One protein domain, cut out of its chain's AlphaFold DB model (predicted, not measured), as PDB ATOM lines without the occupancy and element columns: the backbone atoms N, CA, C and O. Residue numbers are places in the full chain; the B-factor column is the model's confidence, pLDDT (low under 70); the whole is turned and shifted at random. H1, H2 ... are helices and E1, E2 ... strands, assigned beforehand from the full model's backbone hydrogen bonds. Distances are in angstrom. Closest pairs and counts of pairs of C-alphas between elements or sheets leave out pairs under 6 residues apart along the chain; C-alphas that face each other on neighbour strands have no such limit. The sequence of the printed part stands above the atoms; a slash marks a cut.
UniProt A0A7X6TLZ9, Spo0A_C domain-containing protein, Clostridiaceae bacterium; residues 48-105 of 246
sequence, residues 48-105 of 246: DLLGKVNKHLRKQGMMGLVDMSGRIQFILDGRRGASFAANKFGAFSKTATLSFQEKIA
ATOM      1  N   ASP A  48       8.493  -5.027 -26.999       68.50
ATOM      2  CA  ASP A  48       9.649  -4.140 -27.149       68.50
ATOM      3  C   ASP A  48      10.277  -3.827 -25.792       68.50
ATOM      4  O   ASP A  48      11.504  -3.729 -25.667       68.50
ATOM      5  N   LEU A  49       9.449  -3.708 -24.750       71.62
ATOM      6  CA  LEU A  49       9.917  -3.555 -23.375       71.62
ATOM      7  C   LEU A  49      10.723  -4.785 -22.936       71.62
ATOM      8  O   LEU A  49      11.850  -4.640 -22.454       71.62
ATOM      9  N   LEU A  50      10.189  -5.986 -23.175       73.69
ATOM     10  CA  LEU A  50      10.882  -7.245 -22.886       73.69
ATOM     11  C   LEU A  50      12.194  -7.364 -23.665       73.69
ATOM     12  O   LEU A  50      13.225  -7.719 -23.088       73.69
ATOM     13  N   GLY A  51      12.192  -6.998 -24.948       72.75
ATOM     14  CA  GLY A  51      13.396  -6.972 -25.779       72.75
ATOM     15  C   GLY A  51      14.475  -6.034 -25.226       72.75
ATOM     16  O   GLY A  51      15.649  -6.409 -25.151       72.75
ATOM     17  N   LYS A  52      14.091  -4.834 -24.769       75.38
ATOM     18  CA  LYS A  52      15.012  -3.860 -24.156       75.38
ATOM     19  C   LYS A  52      15.594  -4.366 -22.840       75.38
ATOM     20  O   LYS A  52      16.804  -4.243 -22.641       75.38
ATOM     21  N   VAL A  53      14.765  -4.946 -21.973       75.19
ATOM     22  CA  VAL A  53      15.221  -5.537 -20.706       75.19
ATOM     23  C   VAL A  53      16.193  -6.683 -20.983       75.19
ATOM     24  O   VAL A  53      17.301  -6.674 -20.457       75.19
ATOM     25  N   ASN A  54      15.859  -7.596 -21.896       76.31
ATOM     26  CA  ASN A  54      16.725  -8.717 -22.268       76.31
ATOM     27  C   ASN A  54      18.074  -8.240 -22.839       76.31
ATOM     28  O   ASN A  54      19.136  -8.704 -22.423       76.31
ATOM     29  N   LYS A  55      18.067  -7.239 -23.731       77.38
ATOM     30  CA  LYS A  55      19.296  -6.625 -24.267       77.38
ATOM     31  C   LYS A  55      20.151  -5.995 -23.166       77.38
ATOM     32  O   LYS A  55      21.376  -6.082 -23.218       77.38
ATOM     33  N   HIS A  56      19.524  -5.352 -22.183       77.00
ATOM     34  CA  HIS A  56      20.226  -4.743 -21.059       77.00
ATOM     35  C   HIS A  56      20.834  -5.800 -20.127       77.00
ATOM     36  O   HIS A  56      22.006  -5.691 -19.780       77.00
ATOM     37  N   LEU A  57      20.090  -6.862 -19.811       74.69
ATOM     38  CA  LEU A  57      20.571  -7.990 -19.008       74.69
ATOM     39  C   LEU A  57      21.767  -8.693 -19.674       74.69
ATOM     40  O   LEU A  57      22.789  -8.924 -19.028       74.69
ATOM     41  N   ARG A  58      21.701  -8.916 -20.993       76.06
ATOM     42  CA  ARG A  58      22.813  -9.472 -21.784       76.06
ATOM     43  C   ARG A  58      24.067  -8.609 -21.739       76.06
ATOM     44  O   ARG A  58      25.161  -9.135 -21.560       76.06
ATOM     45  N   LYS A  59      23.924  -7.282 -21.836       76.50
ATOM     46  CA  LYS A  59      25.055  -6.345 -21.701       76.50
ATOM     47  C   LYS A  59      25.740  -6.424 -20.334       76.50
ATOM     48  O   LYS A  59      26.919  -6.115 -20.244       76.50
ATOM     49  N   GLN A  60      25.018  -6.838 -19.294       71.88
ATOM     50  CA  GLN A  60      25.536  -6.997 -17.931       71.88
ATOM     51  C   GLN A  60      26.097  -8.410 -17.668       71.88
ATOM     52  O   GLN A  60      26.475  -8.741 -16.543       71.88
ATOM     53  N   GLY A  61      26.181  -9.249 -18.708       71.00
ATOM     54  CA  GLY A  61      26.728 -10.602 -18.625       71.00
ATOM     55  C   GLY A  61      25.760 -11.639 -18.055       71.00
ATOM     56  O   GLY A  61      26.218 -12.683 -17.600       71.00
ATOM     57  N   MET A  62      24.450 -11.361 -18.060       78.88
ATOM     58  CA  MET A  62      23.408 -12.354 -17.771       78.88
ATOM     59  C   MET A  62      22.934 -13.009 -19.069       78.88
ATOM     60  O   MET A  62      22.552 -12.320 -20.019       78.88
ATOM     61  N   MET A  63      22.928 -14.340 -19.116       74.94
ATOM     62  CA  MET A  63      22.435 -15.099 -20.267       74.94
ATOM     63  C   MET A  63      21.004 -15.569 -20.028       74.94
ATOM     64  O   MET A  63      20.752 -16.320 -19.097       74.94
ATOM     65  N   GLY A  64      20.068 -15.132 -20.870       75.69
ATOM     66  CA  GLY A  64      18.690 -15.622 -20.848       75.69
ATOM     67  C   GLY A  64      18.542 -16.915 -21.653       75.69
ATOM     68  O   GLY A  64      18.771 -16.891 -22.865       75.69
ATOM     69  N   LEU A  65      18.134 -18.001 -21.003       73.25
ATOM     70  CA  LEU A  65      17.670 -19.246 -21.612       73.25
ATOM     71  C   LEU A  65      16.149 -19.240 -21.698       73.25
ATOM     72  O   LEU A  65      15.479 -18.859 -20.744       73.25
ATOM     73  N   VAL A  66      15.604 -19.670 -22.830       76.94
ATOM     74  CA  VAL A  66      14.160 -19.849 -22.996       76.94
ATOM     75  C   VAL A  66      13.837 -21.315 -22.715       76.94
ATOM     76  O   VAL A  66      14.405 -22.196 -23.352       76.94
ATOM     77  N   ASP A  67      12.962 -21.570 -21.751       77.19
ATOM     78  CA  ASP A  67      12.408 -22.894 -21.462       77.19
ATOM     79  C   ASP A  67      11.286 -23.243 -22.464       77.19
ATOM     80  O   ASP A  67      10.700 -22.355 -23.085       77.19
ATOM     81  N   MET A  68      10.931 -24.523 -22.590       77.06
ATOM     82  CA  MET A  68       9.892 -25.028 -23.512       77.06
ATOM     83  C   MET A  68       8.502 -24.433 -23.243       77.06
ATOM     84  O   MET A  68       7.644 -24.386 -24.117       77.06
ATOM     85  N   SER A  69       8.300 -23.926 -22.030       75.19
ATOM     86  CA  SER A  69       7.118 -23.177 -21.594       75.19
ATOM     87  C   SER A  69       7.106 -21.701 -22.035       75.19
ATOM     88  O   SER A  69       6.207 -20.952 -21.655       75.19
ATOM     89  N   GLY A  70       8.118 -21.242 -22.777       68.31
ATOM     90  CA  GLY A  70       8.280 -19.844 -23.188       68.31
ATOM     91  C   GLY A  70       8.802 -18.915 -22.085       68.31
ATOM     92  O   GLY A  70       8.879 -17.701 -22.284       68.31
ATOM     93  N   ARG A  71       9.176 -19.455 -20.918       67.62
ATOM     94  CA  ARG A  71       9.751 -18.684 -19.804       67.62
ATOM     95  C   ARG A  71      11.225 -18.392 -20.059       67.62
ATOM     96  O   ARG A  71      11.953 -19.272 -20.499       67.62
ATOM     97  N   ILE A  72      11.681 -17.185 -19.724       69.19
ATOM     98  CA  ILE A  72      13.098 -16.813 -19.828       69.19
ATOM     99  C   ILE A  72      13.753 -16.917 -18.447       69.19
ATOM    100  O   ILE A  72      13.380 -16.184 -17.533       69.19
ATOM    101  N   GLN A  73      14.736 -17.801 -18.302       69.81
ATOM    102  CA  GLN A  73      15.582 -17.927 -17.116       69.81
ATOM    103  C   GLN A  73      16.923 -17.238 -17.356       69.81
ATOM    104  O   GLN A  73      17.593 -17.523 -18.343       69.81
ATOM    105  N   PHE A  74      17.336 -16.338 -16.465       73.19
ATOM    106  CA  PHE A  74      18.634 -15.671 -16.572       73.19
ATOM    107  C   PHE A  74      19.675 -16.379 -15.710       73.19
ATOM    108  O   PHE A  74      19.492 -16.526 -14.504       73.19
ATOM    109  N   ILE A  75      20.779 -16.784 -16.333       74.81
ATOM    110  CA  ILE A  75      21.941 -17.372 -15.673       74.81
ATOM    111  C   ILE A  75      23.030 -16.310 -15.548       74.81
ATOM    112  O   ILE A  75      23.273 -15.525 -16.471       74.81
ATOM    113  N   LEU A  76      23.695 -16.303 -14.397       72.44
ATOM    114  CA  LEU A  76      24.840 -15.456 -14.100       72.44
ATOM    115  C   LEU A  76      26.051 -16.345 -13.790       72.44
ATOM    116  O   LEU A  76      25.917 -17.367 -13.121       72.44
ATOM    117  N   ASP A  77      27.227 -15.972 -14.296       72.44
ATOM    118  CA  ASP A  77      28.461 -16.733 -14.075       72.44
ATOM    119  C   ASP A  77      28.865 -16.713 -12.590       72.44
ATOM    120  O   ASP A  77      29.247 -15.674 -12.042       72.44
ATOM    121  N   GLY A  78      28.757 -17.880 -11.950       67.25
ATOM    122  CA  GLY A  78      29.068 -18.113 -10.542       67.25
ATOM    123  C   GLY A  78      30.416 -18.788 -10.293       67.25
ATOM    124  O   GLY A  78      30.680 -19.172  -9.156       67.25
ATOM    125  N   ARG A  79      31.294 -18.932 -11.298       72.38
ATOM    126  CA  ARG A  79      32.592 -19.632 -11.144       72.38
ATOM    127  C   ARG A  79      33.504 -19.042 -10.063       72.38
ATOM    128  O   ARG A  79      34.385 -19.726  -9.563       72.38
ATOM    129  N   ARG A  80      33.286 -17.781  -9.686       74.19
ATOM    130  CA  ARG A  80      34.004 -17.083  -8.604       74.19
ATOM    131  C   ARG A  80      33.319 -17.202  -7.232       74.19
ATOM    132  O   ARG A  80      33.695 -16.484  -6.309       74.19
ATOM    133  N   GLY A  81      32.314 -18.068  -7.104       75.12
ATOM    134  CA  GLY A  81      31.561 -18.324  -5.877       75.12
ATOM    135  C   GLY A  81      30.213 -17.596  -5.800       75.12
ATOM    136  O   GLY A  81      29.965 -16.600  -6.487       75.12
ATOM    137  N   ALA A  82      29.342 -18.092  -4.916       71.00
ATOM    138  CA  ALA A  82      27.978 -17.592  -4.732       71.00
ATOM    139  C   ALA A  82      27.936 -16.113  -4.310       71.00
ATOM    140  O   ALA A  82      27.149 -15.338  -4.851       71.00
ATOM    141  N   SER A  83      28.839 -15.680  -3.423       69.88
ATOM    142  CA  SER A  83      28.921 -14.282  -2.975       69.88
ATOM    143  C   SER A  83      29.278 -13.318  -4.111       69.88
ATOM    144  O   SER A  83      28.754 -12.207  -4.167       69.88
ATOM    145  N   PHE A  84      30.127 -13.735  -5.060       73.75
ATOM    146  CA  PHE A  84      30.449 -12.931  -6.241       73.75
ATOM    147  C   PHE A  84      29.233 -12.786  -7.163       73.75
ATOM    148  O   PHE A  84      28.934 -11.683  -7.622       73.75
ATOM    149  N   ALA A  85      28.505 -13.884  -7.389       70.69
ATOM    150  CA  ALA A  85      27.286 -13.876  -8.188       70.69
ATOM    151  C   ALA A  85      26.193 -12.995  -7.558       70.69
ATOM    152  O   ALA A  85      25.610 -12.151  -8.243       70.69
ATOM    153  N   ALA A  86      25.981 -13.120  -6.246       72.00
ATOM    154  CA  ALA A  86      25.024 -12.319  -5.488       72.00
ATOM    155  C   ALA A  86      25.379 -10.825  -5.500       72.00
ATOM    156  O   ALA A  86      24.514  -9.996  -5.767       72.00
ATOM    157  N   ASN A  87      26.653 -10.468  -5.305       73.81
ATOM    158  CA  ASN A  87      27.103  -9.074  -5.361       73.81
ATOM    159  C   ASN A  87      26.963  -8.474  -6.767       73.81
ATOM    160  O   ASN A  87      26.543  -7.325  -6.908       73.81
ATOM    161  N   LYS A  88      27.262  -9.247  -7.818       73.56
ATOM    162  CA  LYS A  88      27.102  -8.807  -9.213       73.56
ATOM    163  C   LYS A  88      25.628  -8.609  -9.575       73.56
ATOM    164  O   LYS A  88      25.281  -7.604 -10.196       73.56
ATOM    165  N   PHE A  89      24.759  -9.515  -9.133       75.62
ATOM    166  CA  PHE A  89      23.312  -9.366  -9.269       75.62
ATOM    167  C   PHE A  89      22.774  -8.183  -8.447       75.62
ATOM    168  O   PHE A  89      21.985  -7.393  -8.957       75.62
ATOM    169  N   GLY A  90      23.236  -8.003  -7.210       73.38
ATOM    170  CA  GLY A  90      22.851  -6.886  -6.346       73.38
ATOM    171  C   GLY A  90      23.255  -5.528  -6.924       73.38
ATOM    172  O   GLY A  90      22.449  -4.599  -6.934       73.38
ATOM    173  N   ALA A  91      24.461  -5.419  -7.488       74.25
ATOM    174  CA  ALA A  91      24.915  -4.221  -8.195       74.25
ATOM    175  C   ALA A  91      24.058  -3.926  -9.438       74.25
ATOM    176  O   ALA A  91      23.677  -2.773  -9.670       74.25
ATOM    177  N   PHE A  92      23.705  -4.964 -10.203       74.31
ATOM    178  CA  PHE A  92      22.763  -4.842 -11.312       74.31
ATOM    179  C   PHE A  92      21.387  -4.370 -10.833       74.31
ATOM    180  O   PHE A  92      20.888  -3.376 -11.349       74.31
ATOM    181  N   SER A  93      20.803  -5.041  -9.838       69.06
ATOM    182  CA  SER A  93      19.491  -4.720  -9.273       69.06
ATOM    183  C   SER A  93      19.453  -3.272  -8.798       69.06
ATOM    184  O   SER A  93      18.606  -2.508  -9.242       69.06
ATOM    185  N   LYS A  94      20.455  -2.837  -8.027       71.50
ATOM    186  CA  LYS A  94      20.573  -1.449  -7.567       71.50
ATOM    187  C   LYS A  94      20.632  -0.461  -8.733       71.50
ATOM    188  O   LYS A  94      19.919   0.537  -8.722       71.50
ATOM    189  N   THR A  95      21.434  -0.745  -9.758       72.38
ATOM    190  CA  THR A  95      21.553   0.119 -10.946       72.38
ATOM    191  C   THR A  95      20.251   0.156 -11.751       72.38
ATOM    192  O   THR A  95      19.806   1.221 -12.178       72.38
ATOM    193  N   ALA A  96      19.608  -0.997 -11.931       67.94
ATOM    194  CA  ALA A  96      18.336  -1.127 -12.622       67.94
ATOM    195  C   ALA A  96      17.229  -0.376 -11.871       67.94
ATOM    196  O   ALA A  96      16.546   0.438 -12.489       67.94
ATOM    197  N   THR A  97      17.110  -0.566 -10.554       68.44
ATOM    198  CA  THR A  97      16.157   0.139  -9.687       68.44
ATOM    199  C   THR A  97      16.372   1.644  -9.728       68.44
ATOM    200  O   THR A  97      15.405   2.364  -9.950       68.44
ATOM    201  N   LEU A  98      17.611   2.128  -9.598       70.88
ATOM    202  CA  LEU A  98      17.917   3.561  -9.686       70.88
ATOM    203  C   LEU A  98      17.526   4.127 -11.055       70.88
ATOM    204  O   LEU A  98      16.764   5.085 -11.132       70.88
ATOM    205  N   SER A  99      17.944   3.476 -12.144       68.81
ATOM    206  CA  SER A  99      17.600   3.917 -13.502       68.81
ATOM    207  C   SER A  99      16.093   3.874 -13.788       68.81
ATOM    208  O   SER A  99      15.586   4.624 -14.623       68.81
ATOM    209  N   PHE A 100      15.364   2.976 -13.125       65.62
ATOM    210  CA  PHE A 100      13.918   2.854 -13.241       65.62
ATOM    211  C   PHE A 100      13.206   3.940 -12.437       65.62
ATOM    212  O   PHE A 100      12.334   4.610 -12.983       65.62
ATOM    213  N   GLN A 101      13.628   4.174 -11.194       65.81
ATOM    214  CA  GLN A 101      13.139   5.269 -10.356       65.81
ATOM    215  C   GLN A 101      13.370   6.624 -11.028       65.81
ATOM    216  O   GLN A 101      12.445   7.424 -11.108       65.81
ATOM    217  N   GLU A 102      14.553   6.855 -11.602       70.25
ATOM    218  CA  GLU A 102      14.847   8.064 -12.378       70.25
ATOM    219  C   GLU A 102      13.920   8.215 -13.588       70.25
ATOM    220  O   GLU A 102      13.462   9.316 -13.889       70.25
ATOM    221  N   LYS A 103      13.614   7.120 -14.295       68.56
ATOM    222  CA  LYS A 103      12.684   7.149 -15.434       68.56
ATOM    223  C   LYS A 103      11.245   7.409 -15.005       68.56
ATOM    224  O   LYS A 103      10.568   8.157 -15.708       68.56
ATOM    225  N   ILE A 104      10.796   6.829 -13.891       69.31
ATOM    226  CA  ILE A 104       9.480   7.115 -13.303       69.31
ATOM    227  C   ILE A 104       9.415   8.586 -12.908       69.31
ATOM    228  O   ILE A 104       8.566   9.300 -13.421       69.31
ATOM    229  N   ALA A 105      10.373   9.065 -12.113       70.44
ATOM    230  CA  ALA A 105      10.423  10.455 -11.668       70.44
ATOM    231  C   ALA A 105      10.475  11.436 -12.850       70.44
ATOM    232  O   ALA A 105       9.830  12.482 -12.840       70.44
TER     233      ALA A 105
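This is residues 48 to 105 of the 246 residues of the protein "Spo0A_C domain-containing protein" of Clostridiaceae bacterium (UniProt A0A7X6TLZ9). A two-stranded hairpin of E1 and E2 has both helices on the same side of it: the short H1 next to E1, and the long H2 setting out near the end of E2 and running on past the hairpin as an arm. The contacts are few, the two helices stay apart, and residues 97 to 105 of H2 stick out. The printed part has 58 residues with two named helices and two named strands, in the order H1, E1, E2, H2, and the sheet, in the order E1 - E2, is antiparallel. The class is mixed, helices and strands. The whole is only just loose, close to compact, with a radius of gyration of the C-alphas of 12.8 A, and its outline is flat, spanning 37 by 30 by 16 A.

H1, residues 48 to 59, comes closest to E1, residues 62 to 66, at the C-alphas of Asn 54 and Gly 64, 7.3 A apart; 3 pairs of their C-alphas are within 8 A. E1 and E2, residues 72 to 76, are antiparallel neighbours and form a hairpin, with 149 degrees between their N-to-C directions. The C-alphas of 64 and 74 face each other at 4.3 A. Across the pair, N 63 and O 75 are within hydrogen-bond range at 2.9 A, and N 73 and O 65 at 2.8 A. H1 and E2 are near each other, with 6 pairs of C-alphas within 10 A. H2, residues 82 to 105, comes closest to E2 at the C-alphas of Leu 76 and Ala 85, 6.6 A apart. H2 is apart from H1 and from E1. In H1 and H2 every O i to N i+4 pair is within hydrogen-bond range.

H1 begins at C-alpha 48, at (9.649, -4.140, -27.149), and measures 16.5 A from first to last C-alpha. E1 measures 13.0 A and E2 13.1 A; C-alpha 76, where E2 ends, is at (24.840, -15.456, -14.100). H2, the longest helix with 24 residues, measures 33.8 A and ends at C-alpha 105, at (10.423, 10.455, -11.668).

The two C-alphas farthest apart, those of Met 68 and Ala 105, are 37.4 A from each other. Without residues 97 to 105, which stand free, the body has 49 residues and spans 30 by 24 by 13 A. The links H1 to E1, E1 to E2 and E2 to H2 are tight, and the printed part has no cut. The mean pLDDT of the printed part is 72.5, and 15 residues are under 70, among them residues 70 to 73 and residues 99 to 101.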